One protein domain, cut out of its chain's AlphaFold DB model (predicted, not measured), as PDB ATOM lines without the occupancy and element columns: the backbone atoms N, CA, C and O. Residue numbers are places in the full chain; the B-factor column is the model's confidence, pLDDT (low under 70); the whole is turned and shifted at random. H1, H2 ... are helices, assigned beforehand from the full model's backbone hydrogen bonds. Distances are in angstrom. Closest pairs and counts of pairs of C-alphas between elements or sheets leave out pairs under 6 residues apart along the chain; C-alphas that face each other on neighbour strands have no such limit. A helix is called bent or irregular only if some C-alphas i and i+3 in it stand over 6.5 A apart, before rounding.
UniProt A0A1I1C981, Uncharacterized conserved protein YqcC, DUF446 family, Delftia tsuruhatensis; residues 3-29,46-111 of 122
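Overview. This is residues 3 to 29 and 46 to 111 of the 122 residues of the protein "Uncharacterized conserved protein YqcC, DUF446 family" of Delftia tsuruhatensis (UniProt A0A1I1C981). Four helices stand side by side in a loosely closed bundle, neighbours running opposite ways: H1 packs on H2 and H4, and short H3 on H4. The 93 printed residues have four named helices, H1 to H4 in chain order, and no named strand: all helix, compact, radius of gyration of the C-alphas 12.9 A, spans 38 by 25 by 25 A.

Arrangement. Start at H1, residues 3 to 23; it touches H2, residues 50 to 67, closest at C-alphas 7 and 66, 6.2 A, a shallow tilt of 27 degrees. H1 touches H4, residues 94 to 110, closest at C-alphas 17 and 100, 6.1 A, tilt 16 degrees. H3, residues 78 to 85, makes a hairpin with H4, touching its residues 98 to 105 alone; C-alphas 79 and 102 come closest, 5.2 A. H2 and H3 are close but not clearly touching, closest at C-alphas 50 and 82, 7.1 A. In H1, H3 and H4 every O i to N i+4 pair is within hydrogen-bond range, in H2 12 of 14.

Along the chain. Find C-alpha 3 at (19.070, 21.093, -5.534), where H1 begins its 30.5 A. H2, 23.9 A, has a kink of 27 degrees near residue 57 and is only just irregular: C-alphas 56 and 59 are 6.6 A apart. H3 spans 10.4 A; H4, 23.7 A, ends at C-alpha 110, (21.859, 11.537, -9.479).

Size, cuts and confidence. C-alphas 69 and 89 are farthest apart, 39.4 A. Residues 30 to 45 are not printed; C-alphas 29 and 46 are 20.3 A apart across this cut. Neither link printed whole is long. Residue 3 alone has pLDDT under 70.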
ATOM      1  N   THR A   3      17.722  21.172  -6.125       65.06
ATOM      2  CA  THR A   3      19.070  21.093  -5.534       65.06
ATOM      3  C   THR A   3      19.058  21.054  -4.002       65.06
ATOM      4  O   THR A   3      19.846  20.338  -3.395       65.06
ATOM      5  N   ASP A   4      18.124  21.773  -3.376       72.44
ATOM      6  CA  ASP A   4      18.022  21.885  -1.914       72.44
ATOM      7  C   ASP A   4      17.586  20.564  -1.250       72.44
ATOM      8  O   ASP A   4      18.171  20.126  -0.259       72.44
ATOM      9  N   THR A   5      16.629  19.852  -1.860       82.88
ATOM     10  CA  THR A   5      16.169  18.541  -1.374       82.88
ATOM     11  C   THR A   5      17.280  17.491  -1.424       82.88
ATOM     12  O   THR A   5      17.411  16.695  -0.495       82.88
ATOM     13  N   THR A   6      18.102  17.498  -2.477       84.62
ATOM     14  CA  THR A   6      19.244  16.580  -2.600       84.62
ATOM     15  C   THR A   6      20.273  16.832  -1.503       84.62
ATOM     16  O   THR A   6      20.741  15.882  -0.881       84.62
ATOM     17  N   HIS A   7      20.588  18.100  -1.223       88.12
ATOM     18  CA  HIS A   7      21.515  18.472  -0.154       88.12
ATOM     19  C   HIS A   7      21.027  17.998   1.217       88.12
ATOM     20  O   HIS A   7      21.789  17.360   1.942       88.12
ATOM     21  N   GLN A   8      19.758  18.252   1.557       88.00
ATOM     22  CA  GLN A   8      19.192  17.772   2.821       88.00
ATOM     23  C   GLN A   8      19.223  16.250   2.930       88.00
ATOM     24  O   GLN A   8      19.630  15.721   3.963       88.00
ATOM     25  N   LYS A   9      18.831  15.546   1.866       89.12
ATOM     26  CA  LYS A   9      18.841  14.083   1.850       89.12
ATOM     27  C   LYS A   9      20.256  13.538   2.062       89.12
ATOM     28  O   LYS A   9      20.443  12.639   2.874       89.12
ATOM     29  N   LEU A  10      21.257  14.129   1.408       90.38
ATOM     30  CA  LEU A  10      22.652  13.739   1.594       90.38
ATOM     31  C   LEU A  10      23.109  13.961   3.044       90.38
ATOM     32  O   LEU A  10      23.742  13.084   3.619       90.38
ATOM     33  N   LEU A  11      22.778  15.107   3.652       91.31
ATOM     34  CA  LEU A  11      23.124  15.401   5.048       91.31
ATOM     35  C   LEU A  11      22.526  14.381   6.020       91.31
ATOM     36  O   LEU A  11      23.232  13.917   6.916       91.31
ATOM     37  N   ASP A  12      21.263  14.010   5.820       92.94
ATOM     38  CA  ASP A  12      20.589  12.980   6.609       92.94
ATOM     39  C   ASP A  12      21.299  11.622   6.476       92.94
ATOM     40  O   ASP A  12      21.654  10.998   7.473       92.94
ATOM     41  N   GLN A  13      21.631  11.209   5.251       92.56
ATOM     42  CA  GLN A  13      22.345   9.952   5.009       92.56
ATOM     43  C   GLN A  13      23.756   9.942   5.610       92.56
ATOM     44  O   GLN A  13      24.196   8.919   6.136       92.56
ATOM     45  N   LEU A  14      24.467  11.072   5.558       92.50
ATOM     46  CA  LEU A  14      25.771  11.220   6.206       92.50
ATOM     47  C   LEU A  14      25.644  11.101   7.728       92.50
ATOM     48  O   LEU A  14      26.480  10.459   8.359       92.50
ATOM     49  N   GLN A  15      24.598  11.682   8.314       92.81
ATOM     50  CA  GLN A  15      24.340  11.579   9.746       92.81
ATOM     51  C   GLN A  15      23.996  10.144  10.162       92.81
ATOM     52  O   GLN A  15      24.550   9.656  11.145       92.81
ATOM     53  N   GLN A  16      23.166   9.445   9.386       93.62
ATOM     54  CA  GLN A  16      22.874   8.026   9.605       93.62
ATOM     55  C   GLN A  16      24.140   7.161   9.498       93.62
ATOM     56  O   GLN A  16      24.358   6.285  10.328       93.62
ATOM     57  N   LEU A  17      25.017   7.431   8.522       92.69
ATOM     58  CA  LEU A  17      26.301   6.733   8.387       92.69
ATOM     59  C   LEU A  17      27.216   6.958   9.600       92.69
ATOM     60  O   LEU A  17      27.875   6.022  10.052       92.69
ATOM     61  N   GLU A  18      27.272   8.181  10.128       92.94
ATOM     62  CA  GLU A  18      28.019   8.494  11.351       92.94
ATOM     63  C   GLU A  18      27.469   7.744  12.570       92.94
ATOM     64  O   GLU A  18      28.253   7.167  13.329       92.94
ATOM     65  N   ASP A  19      26.147   7.745  12.753       93.19
ATOM     66  CA  ASP A  19      25.492   7.045  13.860       93.19
ATOM     67  C   ASP A  19      25.767   5.539  13.796       93.19
ATOM     68  O   ASP A  19      26.208   4.946  14.779       93.19
ATOM     69  N   GLU A  20      25.664   4.953  12.603       93.25
ATOM     70  CA  GLU A  20      25.947   3.543  12.360       93.25
ATOM     71  C   GLU A  20      27.414   3.187  12.660       93.25
ATOM     72  O   GLU A  20      27.707   2.219  13.365       93.25
ATOM     73  N   LEU A  21      28.368   4.005  12.197       91.50
ATOM     74  CA  LEU A  21      29.791   3.820  12.506       91.50
ATOM     75  C   LEU A  21      30.063   3.895  14.016       91.50
ATOM     76  O   LEU A  21      30.905   3.151  14.526       91.50
ATOM     77  N   ARG A  22      29.374   4.784  14.741       91.12
ATOM     78  CA  ARG A  22      29.491   4.895  16.204       91.12
ATOM     79  C   ARG A  22      28.850   3.714  16.919       91.12
ATOM     80  O   ARG A  22      29.492   3.141  17.798       91.12
ATOM     81  N   GLY A  23      27.642   3.326  16.521       91.31
ATOM     82  CA  GLY A  23      26.916   2.181  17.075       91.31
ATOM     83  C   GLY A  23      27.698   0.878  16.923       91.31
ATOM     84  O   GLY A  23      27.749   0.070  17.849       91.31
ATOM     85  N   GLN A  24      28.409   0.721  15.805       90.31
ATOM     86  CA  GLN A  24      29.245  -0.445  15.520       90.31
ATOM     87  C   GLN A  24      30.686  -0.339  16.068       90.31
ATOM     88  O   GLN A  24      31.518  -1.193  15.769       90.31
ATOM     89  N   SER A  25      31.013   0.688  16.868       88.75
ATOM     90  CA  SER A  25      32.373   0.939  17.396       88.75
ATOM     91  C   SER A  25      33.469   1.054  16.319       88.75
ATOM     92  O   SER A  25      34.649   0.832  16.585       88.75
ATOM     93  N   LEU A  26      33.089   1.431  15.096       88.31
ATOM     94  CA  LEU A  26      33.998   1.693  13.975       88.31
ATOM     95  C   LEU A  26      34.476   3.150  13.944       88.31
ATOM     96  O   LEU A  26      35.447   3.492  13.262       88.31
ATOM     97  N   TRP A  27      33.784   4.024  14.676       90.00
ATOM     98  CA  TRP A  27      34.152   5.422  14.830       90.00
ATOM     99  C   TRP A  27      35.495   5.557  15.559       90.00
ATOM    100  O   TRP A  27      35.659   5.098  16.690       90.00
ATOM    101  N   SER A  28      36.470   6.207  14.920       84.06
ATOM    102  CA  SER A  28      37.801   6.388  15.500       84.06
ATOM    103  C   SER A  28      37.828   7.679  16.302       84.06
ATOM    104  O   SER A  28      37.755   8.770  15.752       84.06
ATOM    105  N   ALA A  29      38.003   7.571  17.619       81.94
ATOM    106  CA  ALA A  29      38.206   8.752  18.460       81.94
ATOM    107  C   ALA A  29      39.539   9.469  18.164       81.94
ATOM    108  O   ALA A  29      39.693  10.652  18.458       81.94
ATOM    109  N   ASP A  46      46.003   3.373   0.843       81.88
ATOM    110  CA  ASP A  46      47.280   2.824   1.308       81.88
ATOM    111  C   ASP A  46      47.551   3.147   2.784       81.88
ATOM    112  O   ASP A  46      48.122   2.344   3.518       81.88
ATOM    113  N   THR A  47      47.098   4.315   3.248       82.00
ATOM    114  CA  THR A  47      47.439   4.851   4.572       82.00
ATOM    115  C   THR A  47      46.267   4.858   5.546       82.00
ATOM    116  O   THR A  47      46.476   4.968   6.757       82.00
ATOM    117  N   LEU A  48      45.033   4.763   5.046       85.38
ATOM    118  CA  LEU A  48      43.811   4.908   5.828       85.38
ATOM    119  C   LEU A  48      42.882   3.724   5.636       85.38
ATOM    120  O   LEU A  48      42.591   3.306   4.519       85.38
ATOM    121  N   LYS A  49      42.310   3.262   6.749       87.00
ATOM    122  CA  LYS A  49      41.159   2.364   6.682       87.00
ATOM    123  C   LYS A  49      39.964   3.110   6.109       87.00
ATOM    124  O   LYS A  49      39.741   4.276   6.447       87.00
ATOM    125  N   LEU A  50      39.119   2.406   5.364       87.56
ATOM    126  CA  LEU A  50      37.900   2.968   4.787       87.56
ATOM    127  C   LEU A  50      37.041   3.735   5.808       87.56
ATOM    128  O   LEU A  50      36.617   4.851   5.546       87.56
ATOM    129  N   GLN A  51      36.841   3.179   7.005       88.50
ATOM    130  CA  GLN A  51      36.069   3.802   8.094       88.50
ATOM    131  C   GLN A  51      36.666   5.148   8.543       88.50
ATOM    132  O   GLN A  51      35.942   6.087   8.878       88.50
ATOM    133  N   GLN A  52      37.999   5.246   8.564       89.06
ATOM    134  CA  GLN A  52      38.715   6.474   8.907       89.06
ATOM    135  C   GLN A  52      38.616   7.483   7.770       89.06
ATOM    136  O   GLN A  52      38.318   8.650   8.004       89.06
ATOM    137  N   TRP A  53      38.794   7.035   6.531       89.56
ATOM    138  CA  TRP A  53      38.599   7.891   5.370       89.56
ATOM    139  C   TRP A  53      37.166   8.447   5.303       89.56
ATOM    140  O   TRP A  53      36.983   9.638   5.042       89.56
ATOM    141  N   LEU A  54      36.156   7.633   5.631       89.94
ATOM    142  CA  LEU A  54      34.759   8.062   5.686       89.94
ATOM    143  C   LEU A  54      34.568   9.214   6.680       89.94
ATOM    144  O   LEU A  54      34.105  10.285   6.294       89.94
ATOM    145  N   GLN A  55      34.965   9.031   7.940       90.44
ATOM    146  CA  GLN A  55      34.719  10.032   8.985       90.44
ATOM    147  C   GLN A  55      35.590  11.294   8.864       90.44
ATOM    148  O   GLN A  55      35.122  12.382   9.189       90.44
ATOM    149  N   TRP A  56      36.834  11.171   8.386       88.56
ATOM    150  CA  TRP A  56      37.801  12.278   8.366       88.56
ATOM    151  C   TRP A  56      37.887  13.001   7.023       88.56
ATOM    152  O   TRP A  56      38.221  14.183   6.995       88.56
ATOM    153  N   VAL A  57      37.577  12.325   5.915       87.88
ATOM    154  CA  VAL A  57      37.593  12.929   4.575       87.88
ATOM    155  C   VAL A  57      36.180  13.043   4.038       87.88
ATOM    156  O   VAL A  57      35.731  14.146   3.757       87.88
ATOM    157  N   PHE A  58      35.466  11.931   3.890       89.00
ATOM    158  CA  PHE A  58      34.223  11.892   3.119       89.00
ATOM    159  C   PHE A  58      33.092  12.719   3.749       89.00
ATOM    160  O   PHE A  58      32.550  13.613   3.097       89.00
ATOM    161  N   LEU A  59      32.789  12.472   5.027       90.94
ATOM    162  CA  LEU A  59      31.768  13.186   5.797       90.94
ATOM    163  C   LEU A  59      31.998  14.709   5.824       90.94
ATOM    164  O   LEU A  59      31.122  15.443   5.356       90.94
ATOM    165  N   PRO A  60      33.138  15.226   6.325       90.25
ATOM    166  CA  PRO A  60      33.359  16.669   6.400       90.25
ATOM    167  C   PRO A  60      33.488  17.311   5.018       90.25
ATOM    168  O   PRO A  60      33.023  18.432   4.831       90.25
ATOM    169  N   ARG A  61      34.057  16.611   4.026       88.75
ATOM    170  CA  ARG A  61      34.181  17.134   2.658       88.75
ATOM    171  C   ARG A  61      32.823  17.370   2.017       88.75
ATOM    172  O   ARG A  61      32.614  18.436   1.447       88.75
ATOM    173  N   LEU A  62      31.907  16.407   2.101       89.69
ATOM    174  CA  LEU A  62      30.573  16.562   1.520       89.69
ATOM    175  C   LEU A  62      29.773  17.653   2.233       89.69
ATOM    176  O   LEU A  62      29.169  18.489   1.567       89.69
ATOM    177  N   ARG A  63      29.835  17.701   3.569       91.06
ATOM    178  CA  ARG A  63      29.197  18.761   4.365       91.06
ATOM    179  C   ARG A  63      29.708  20.143   3.965       91.06
ATOM    180  O   ARG A  63      28.901  20.997   3.625       91.06
ATOM    181  N   ALA A  64      31.026  20.313   3.870       90.50
ATOM    182  CA  ALA A  64      31.632  21.575   3.454       90.50
ATOM    183  C   ALA A  64      31.206  22.000   2.040       90.50
ATOM    184  O   ALA A  64      30.959  23.181   1.809       90.50
ATOM    185  N   VAL A  65      31.091  21.059   1.093       88.00
ATOM    186  CA  VAL A  65      30.602  21.355  -0.266       88.00
ATOM    187  C   VAL A  65      29.148  21.825  -0.237       88.00
ATOM    188  O   VAL A  65      28.826  22.817  -0.885       88.00
ATOM    189  N   ILE A  66      28.291  21.156   0.537       87.50
ATOM    190  CA  ILE A  66      26.879  21.529   0.691       87.50
ATOM    191  C   ILE A  66      26.742  22.907   1.344       87.50
ATOM    192  O   ILE A  66      26.012  23.754   0.835       87.50
ATOM    193  N   GLU A  67      27.462  23.145   2.442       87.31
ATOM    194  CA  GLU A  67      27.458  24.420   3.169       87.31
ATOM    195  C   GLU A  67      27.982  25.571   2.304       87.31
ATOM    196  O   GLU A  67      27.447  26.677   2.348       87.31
ATOM    197  N   ALA A  68      28.987  25.304   1.466       87.38
ATOM    198  CA  ALA A  68      29.495  26.265   0.494       87.38
ATOM    199  C   ALA A  68      28.567  26.456  -0.722       87.38
ATOM    200  O   ALA A  68      28.849  27.308  -1.565       87.38
ATOM    201  N   GLY A  69      27.495  25.663  -0.855       81.31
ATOM    202  CA  GLY A  69      26.639  25.646  -2.045       81.31
ATOM    203  C   GLY A  69      27.388  25.236  -3.317       81.31
ATOM    204  O   GLY A  69      27.017  25.644  -4.417       81.31
ATOM    205  N   GLY A  70      28.482  24.486  -3.164       78.31
ATOM    206  CA  GLY A  70      29.313  24.019  -4.261       78.31
ATOM    207  C   GLY A  70      28.680  22.854  -5.021       78.31
ATOM    208  O   GLY A  70      27.695  22.252  -4.598       78.31
ATOM    209  N   GLN A  71      29.284  22.503  -6.153       77.75
ATOM    210  CA  GLN A  71      28.887  21.315  -6.903       77.75
ATOM    211  C   GLN A  71      29.300  20.041  -6.156       77.75
ATOM    212  O   GLN A  71      30.473  19.852  -5.818       77.75
ATOM    213  N   LEU A  72      28.338  19.151  -5.916       80.31
ATOM    214  CA  LEU A  72      28.618  17.827  -5.376       80.31
ATOM    215  C   LEU A  72      29.462  17.014  -6.371       80.31
ATOM    216  O   LEU A  72      29.372  17.220  -7.586       80.31
ATOM    217  N   PRO A  73      30.287  16.073  -5.887       79.50
ATOM    218  CA  PRO A  73      30.962  15.136  -6.769       79.50
ATOM    219  C   PRO A  73      29.910  14.216  -7.398       79.50
ATOM    220  O   PRO A  73      29.485  13.249  -6.776       79.50
ATOM    221  N   CYS A  74      29.506  14.501  -8.639       75.50
ATOM    222  CA  CYS A  74      28.496  13.723  -9.374       75.50
ATOM    223  C   CYS A  74      28.939  12.296  -9.756       75.50
ATOM    224  O   CYS A  74      28.291  11.642 -10.562       75.50
ATOM    225  N   GLN A  75      30.078  11.844  -9.234       77.00
ATOM    226  CA  GLN A  75      30.615  10.499  -9.376       77.00
ATOM    227  C   GLN A  75      31.217  10.105  -8.031       77.00
ATOM    228  O   GLN A  75      32.223  10.668  -7.590       77.00
ATOM    229  N   SER A  76      30.591   9.138  -7.379       83.94
ATOM    230  CA  SER A  76      31.158   8.416  -6.245       83.94
ATOM    231  C   SER A  76      31.046   6.929  -6.530       83.94
ATOM    232  O   SER A  76      30.209   6.524  -7.323       83.94
ATOM    233  N   HIS A  77      31.975   6.159  -5.969       84.38
ATOM    234  CA  HIS A  77      31.993   4.700  -6.054       84.38
ATOM    235  C   HIS A  77      32.464   4.132  -4.709       84.38
ATOM    236  O   HIS A  77      33.352   3.281  -4.636       84.38
ATOM    237  N   VAL A  78      31.915   4.662  -3.616       88.56
ATOM    238  CA  VAL A  78      32.335   4.292  -2.257       88.56
ATOM    239  C   VAL A  78      31.736   2.947  -1.859       88.56
ATOM    240  O   VAL A  78      32.411   2.148  -1.218       88.56
ATOM    241  N   HIS A  79      30.502   2.665  -2.282       91.62
ATOM    242  CA  HIS A  79      29.843   1.382  -2.037       91.62
ATOM    243  C   HIS A  79      30.657   0.164  -2.526       91.62
ATOM    244  O   HIS A  79      30.969  -0.690  -1.697       91.62
ATOM    245  N   PRO A  80      31.059   0.061  -3.811       89.94
ATOM    246  CA  PRO A  80      31.831  -1.093  -4.282       89.94
ATOM    247  C   PRO A  80      33.214  -1.192  -3.623       89.94
ATOM    248  O   PRO A  80      33.713  -2.295  -3.410       89.94
ATOM    249  N   LEU A  81      33.825  -0.060  -3.254       88.12
ATOM    250  CA  LEU A  81      35.066  -0.057  -2.479       88.12
ATOM    251  C   LEU A  81      34.842  -0.667  -1.088       88.12
ATOM    252  O   LEU A  81      35.612  -1.518  -0.656       88.12
ATOM    253  N   ALA A  82      33.764  -0.275  -0.411       90.25
ATOM    254  CA  ALA A  82      33.388  -0.806   0.891       90.25
ATOM    255  C   ALA A  82      33.042  -2.289   0.863       90.25
ATOM    256  O   ALA A  82      33.432  -3.035   1.758       90.25
ATOM    257  N   GLU A  83      32.345  -2.722  -0.180       92.00
ATOM    258  CA  GLU A  83      32.013  -4.125  -0.387       92.00
ATOM    259  C   GLU A  83      33.278  -4.974  -0.559       92.00
ATOM    260  O   GLU A  83      33.375  -6.058   0.020       92.00
ATOM    261  N   HIS A  84      34.274  -4.458  -1.286       90.06
ATOM    262  CA  HIS A  84      35.560  -5.123  -1.454       90.06
ATOM    263  C   HIS A  84      36.368  -5.159  -0.146       90.06
ATOM    264  O   HIS A  84      36.825  -6.230   0.256       90.06
ATOM    265  N   GLU A  85      36.484  -4.032   0.560       88.19
ATOM    266  CA  GLU A  85      37.188  -3.948   1.851       88.19
ATOM    267  C   GLU A  85      36.556  -4.865   2.910       88.19
ATOM    268  O   GLU A  85      37.246  -5.531   3.682       88.19
ATOM    269  N   TRP A  86      35.225  -4.949   2.929       89.12
ATOM    270  CA  TRP A  86      34.468  -5.822   3.826       89.12
ATOM    271  C   TRP A  86      34.099  -7.154   3.177       89.12
ATOM    272  O   TRP A  86      33.142  -7.809   3.605       89.12
ATOM    273  N   SER A  87      34.836  -7.580   2.151       88.19
ATOM    274  CA  SER A  87      34.636  -8.887   1.523       88.19
ATOM    275  C   SER A  87      34.911 -10.019   2.523       88.19
ATOM    276  O   SER A  87      34.218 -11.038   2.545       88.19
ATOM    277  N   GLN A  88      35.849  -9.794   3.446       86.81
ATOM    278  CA  GLN A  88      36.145 -10.708   4.547       86.81
ATOM    279  C   GLN A  88      35.044 -10.713   5.630       86.81
ATOM    280  O   GLN A  88      34.255  -9.767   5.736       86.81
ATOM    281  N   PRO A  89      34.939 -11.790   6.434       85.06
ATOM    282  CA  PRO A  89      34.056 -11.804   7.593       85.06
ATOM    283  C   PRO A  89      34.469 -10.703   8.574       85.06
ATOM    284  O   PRO A  89      35.619 -10.628   8.999       85.06
ATOM    285  N   VAL A  90      33.507  -9.853   8.912       86.25
ATOM    286  CA  VAL A  90      33.663  -8.737   9.843       86.25
ATOM    287  C   VAL A  90      32.735  -8.945  11.033       86.25
ATOM    288  O   VAL A  90      31.681  -9.564  10.899       86.25
ATOM    289  N   GLU A  91      33.118  -8.420  12.192       86.50
ATOM    290  CA  GLU A  91      32.356  -8.559  13.444       86.50
ATOM    291  C   GLU A  91      31.182  -7.569  13.559       86.50
ATOM    292  O   GLU A  91      30.488  -7.537  14.569       86.50
ATOM    293  N   PHE A  92      30.963  -6.756  12.527       87.62
ATOM    294  CA  PHE A  92      30.020  -5.644  12.514       87.62
ATOM    295  C   PHE A  92      29.017  -5.767  11.351       87.62
ATOM    296  O   PHE A  92      29.263  -6.464  10.360       87.62
ATOM    297  N   ASP A  93      27.875  -5.084  11.443       88.38
ATOM    298  CA  ASP A  93      26.815  -5.127  10.432       88.38
ATOM    299  C   ASP A  93      27.160  -4.289   9.191       88.38
ATOM    300  O   ASP A  93      26.653  -3.186   8.954       88.38
ATOM    301  N   LYS A  94      27.981  -4.880   8.313       89.69
ATOM    302  CA  LYS A  94      28.315  -4.292   7.006       89.69
ATOM    303  C   LYS A  94      27.099  -4.059   6.115       89.69
ATOM    304  O   LYS A  94      27.131  -3.153   5.300       89.69
ATOM    305  N   ARG A  95      26.017  -4.838   6.254       90.44
ATOM    306  CA  ARG A  95      24.807  -4.696   5.415       90.44
ATOM    307  C   ARG A  95      24.197  -3.302   5.529       90.44
ATOM    308  O   ARG A  95      23.858  -2.705   4.514       90.44
ATOM    309  N   GLN A  96      24.086  -2.794   6.752       90.50
ATOM    310  CA  GLN A  96      23.492  -1.490   7.012       90.50
ATOM    311  C   GLN A  96      24.416  -0.359   6.544       90.50
ATOM    312  O   GLN A  96      23.967   0.561   5.864       90.50
ATOM    313  N   LEU A  97      25.725  -0.482   6.796       91.44
ATOM    314  CA  LEU A  97      26.729   0.459   6.287       91.44
ATOM    315  C   LEU A  97      26.767   0.495   4.755       91.44
ATOM    316  O   LEU A  97      26.769   1.572   4.170       91.44
ATOM    317  N   LEU A  98      26.761  -0.667   4.097       92.94
ATOM    318  CA  LEU A  98      26.729  -0.772   2.638       92.94
ATOM    319  C   LEU A  98      25.457  -0.139   2.072       92.94
ATOM    320  O   LEU A  98      25.552   0.649   1.138       92.94
ATOM    321  N   ALA A  99      24.290  -0.391   2.672       93.38
ATOM    322  CA  ALA A  99      23.041   0.237   2.244       93.38
ATOM    323  C   ALA A  99      23.092   1.774   2.348       93.38
ATOM    324  O   ALA A  99      22.662   2.473   1.427       93.38
ATOM    325  N   LEU A 100      23.663   2.309   3.434       92.94
ATOM    326  CA  LEU A 100      23.854   3.752   3.612       92.94
ATOM    327  C   LEU A 100      24.813   4.322   2.562       92.94
ATOM    328  O   LEU A 100      24.486   5.309   1.902       92.94
ATOM    329  N   LEU A 101      25.960   3.670   2.353       92.94
ATOM    330  CA  LEU A 101      26.937   4.065   1.341       92.94
ATOM    331  C   LEU A 101      26.340   4.028  -0.064       92.94
ATOM    332  O   LEU A 101      26.512   4.989  -0.805       92.94
ATOM    333  N   GLN A 102      25.598   2.977  -0.411       93.19
ATOM    334  CA  GLN A 102      24.910   2.852  -1.694       93.19
ATOM    335  C   GLN A 102      23.914   3.993  -1.902       93.19
ATOM    336  O   GLN A 102      23.873   4.580  -2.979       93.19
ATOM    337  N   GLY A 103      23.126   4.338  -0.882       92.50
ATOM    338  CA  GLY A 103      22.182   5.445  -0.984       92.50
ATOM    339  C   GLY A 103      22.874   6.795  -1.189       92.50
ATOM    340  O   GLY A 103      22.334   7.661  -1.886       92.50
ATOM    341  N   ILE A 104      24.026   7.016  -0.547       91.94
ATOM    342  CA  ILE A 104      24.814   8.246  -0.722       91.94
ATOM    343  C   ILE A 104      25.358   8.294  -2.148       91.94
ATOM    344  O   ILE A 104      25.238   9.314  -2.822       91.94
ATOM    345  N   ASP A 105      25.912   7.176  -2.609       91.00
ATOM    346  CA  ASP A 105      26.452   7.008  -3.951       91.00
ATOM    347  C   ASP A 105      25.379   7.287  -5.011       91.00
ATOM    348  O   ASP A 105      25.589   8.121  -5.885       91.00
ATOM    349  N   ASP A 106      24.186   6.697  -4.885       90.56
ATOM    350  CA  ASP A 106      23.042   6.963  -5.765       90.56
ATOM    351  C   ASP A 106      22.683   8.454  -5.780       90.56
ATOM    352  O   ASP A 106      22.609   9.069  -6.840       90.56
ATOM    353  N   THR A 107      22.574   9.077  -4.605       89.19
ATOM    354  CA  THR A 107      22.238  10.505  -4.486       89.19
ATOM    355  C   THR A 107      23.287  11.402  -5.153       89.19
ATOM    356  O   THR A 107      22.940  12.384  -5.812       89.19
ATOM    357  N   LEU A 108      24.569  11.051  -5.037       88.38
ATOM    358  CA  LEU A 108      25.666  11.755  -5.700       88.38
ATOM    359  C   LEU A 108      25.654  11.529  -7.216       88.38
ATOM    360  O   LEU A 108      25.755  12.493  -7.969       88.38
ATOM    361  N   ASN A 109      25.455  10.297  -7.683       87.12
ATOM    362  CA  ASN A 109      25.377   9.979  -9.112       87.12
ATOM    363  C   ASN A 109      24.144  10.625  -9.781       87.12
ATOM    364  O   ASN A 109      24.198  11.040 -10.939       87.12
ATOM    365  N   GLN A 110      23.053  10.809  -9.036       81.44
ATOM    366  CA  GLN A 110      21.859  11.537  -9.479       81.44
ATOM    367  C   GLN A 110      22.102  13.056  -9.609       81.44
ATOM    368  O   GLN A 110      21.379  13.725 -10.348       81.44
ATOM    369  N   CYS A 111      23.137  13.615  -8.964       71.44
ATOM    370  CA  CYS A 111      23.494  15.038  -9.074       71.44
ATOM    371  C   CYS A 111      23.965  15.428 -10.493       71.44
ATOM    372  O   CYS A 111      23.951  16.607 -10.850       71.44
TER     373      CYS A 111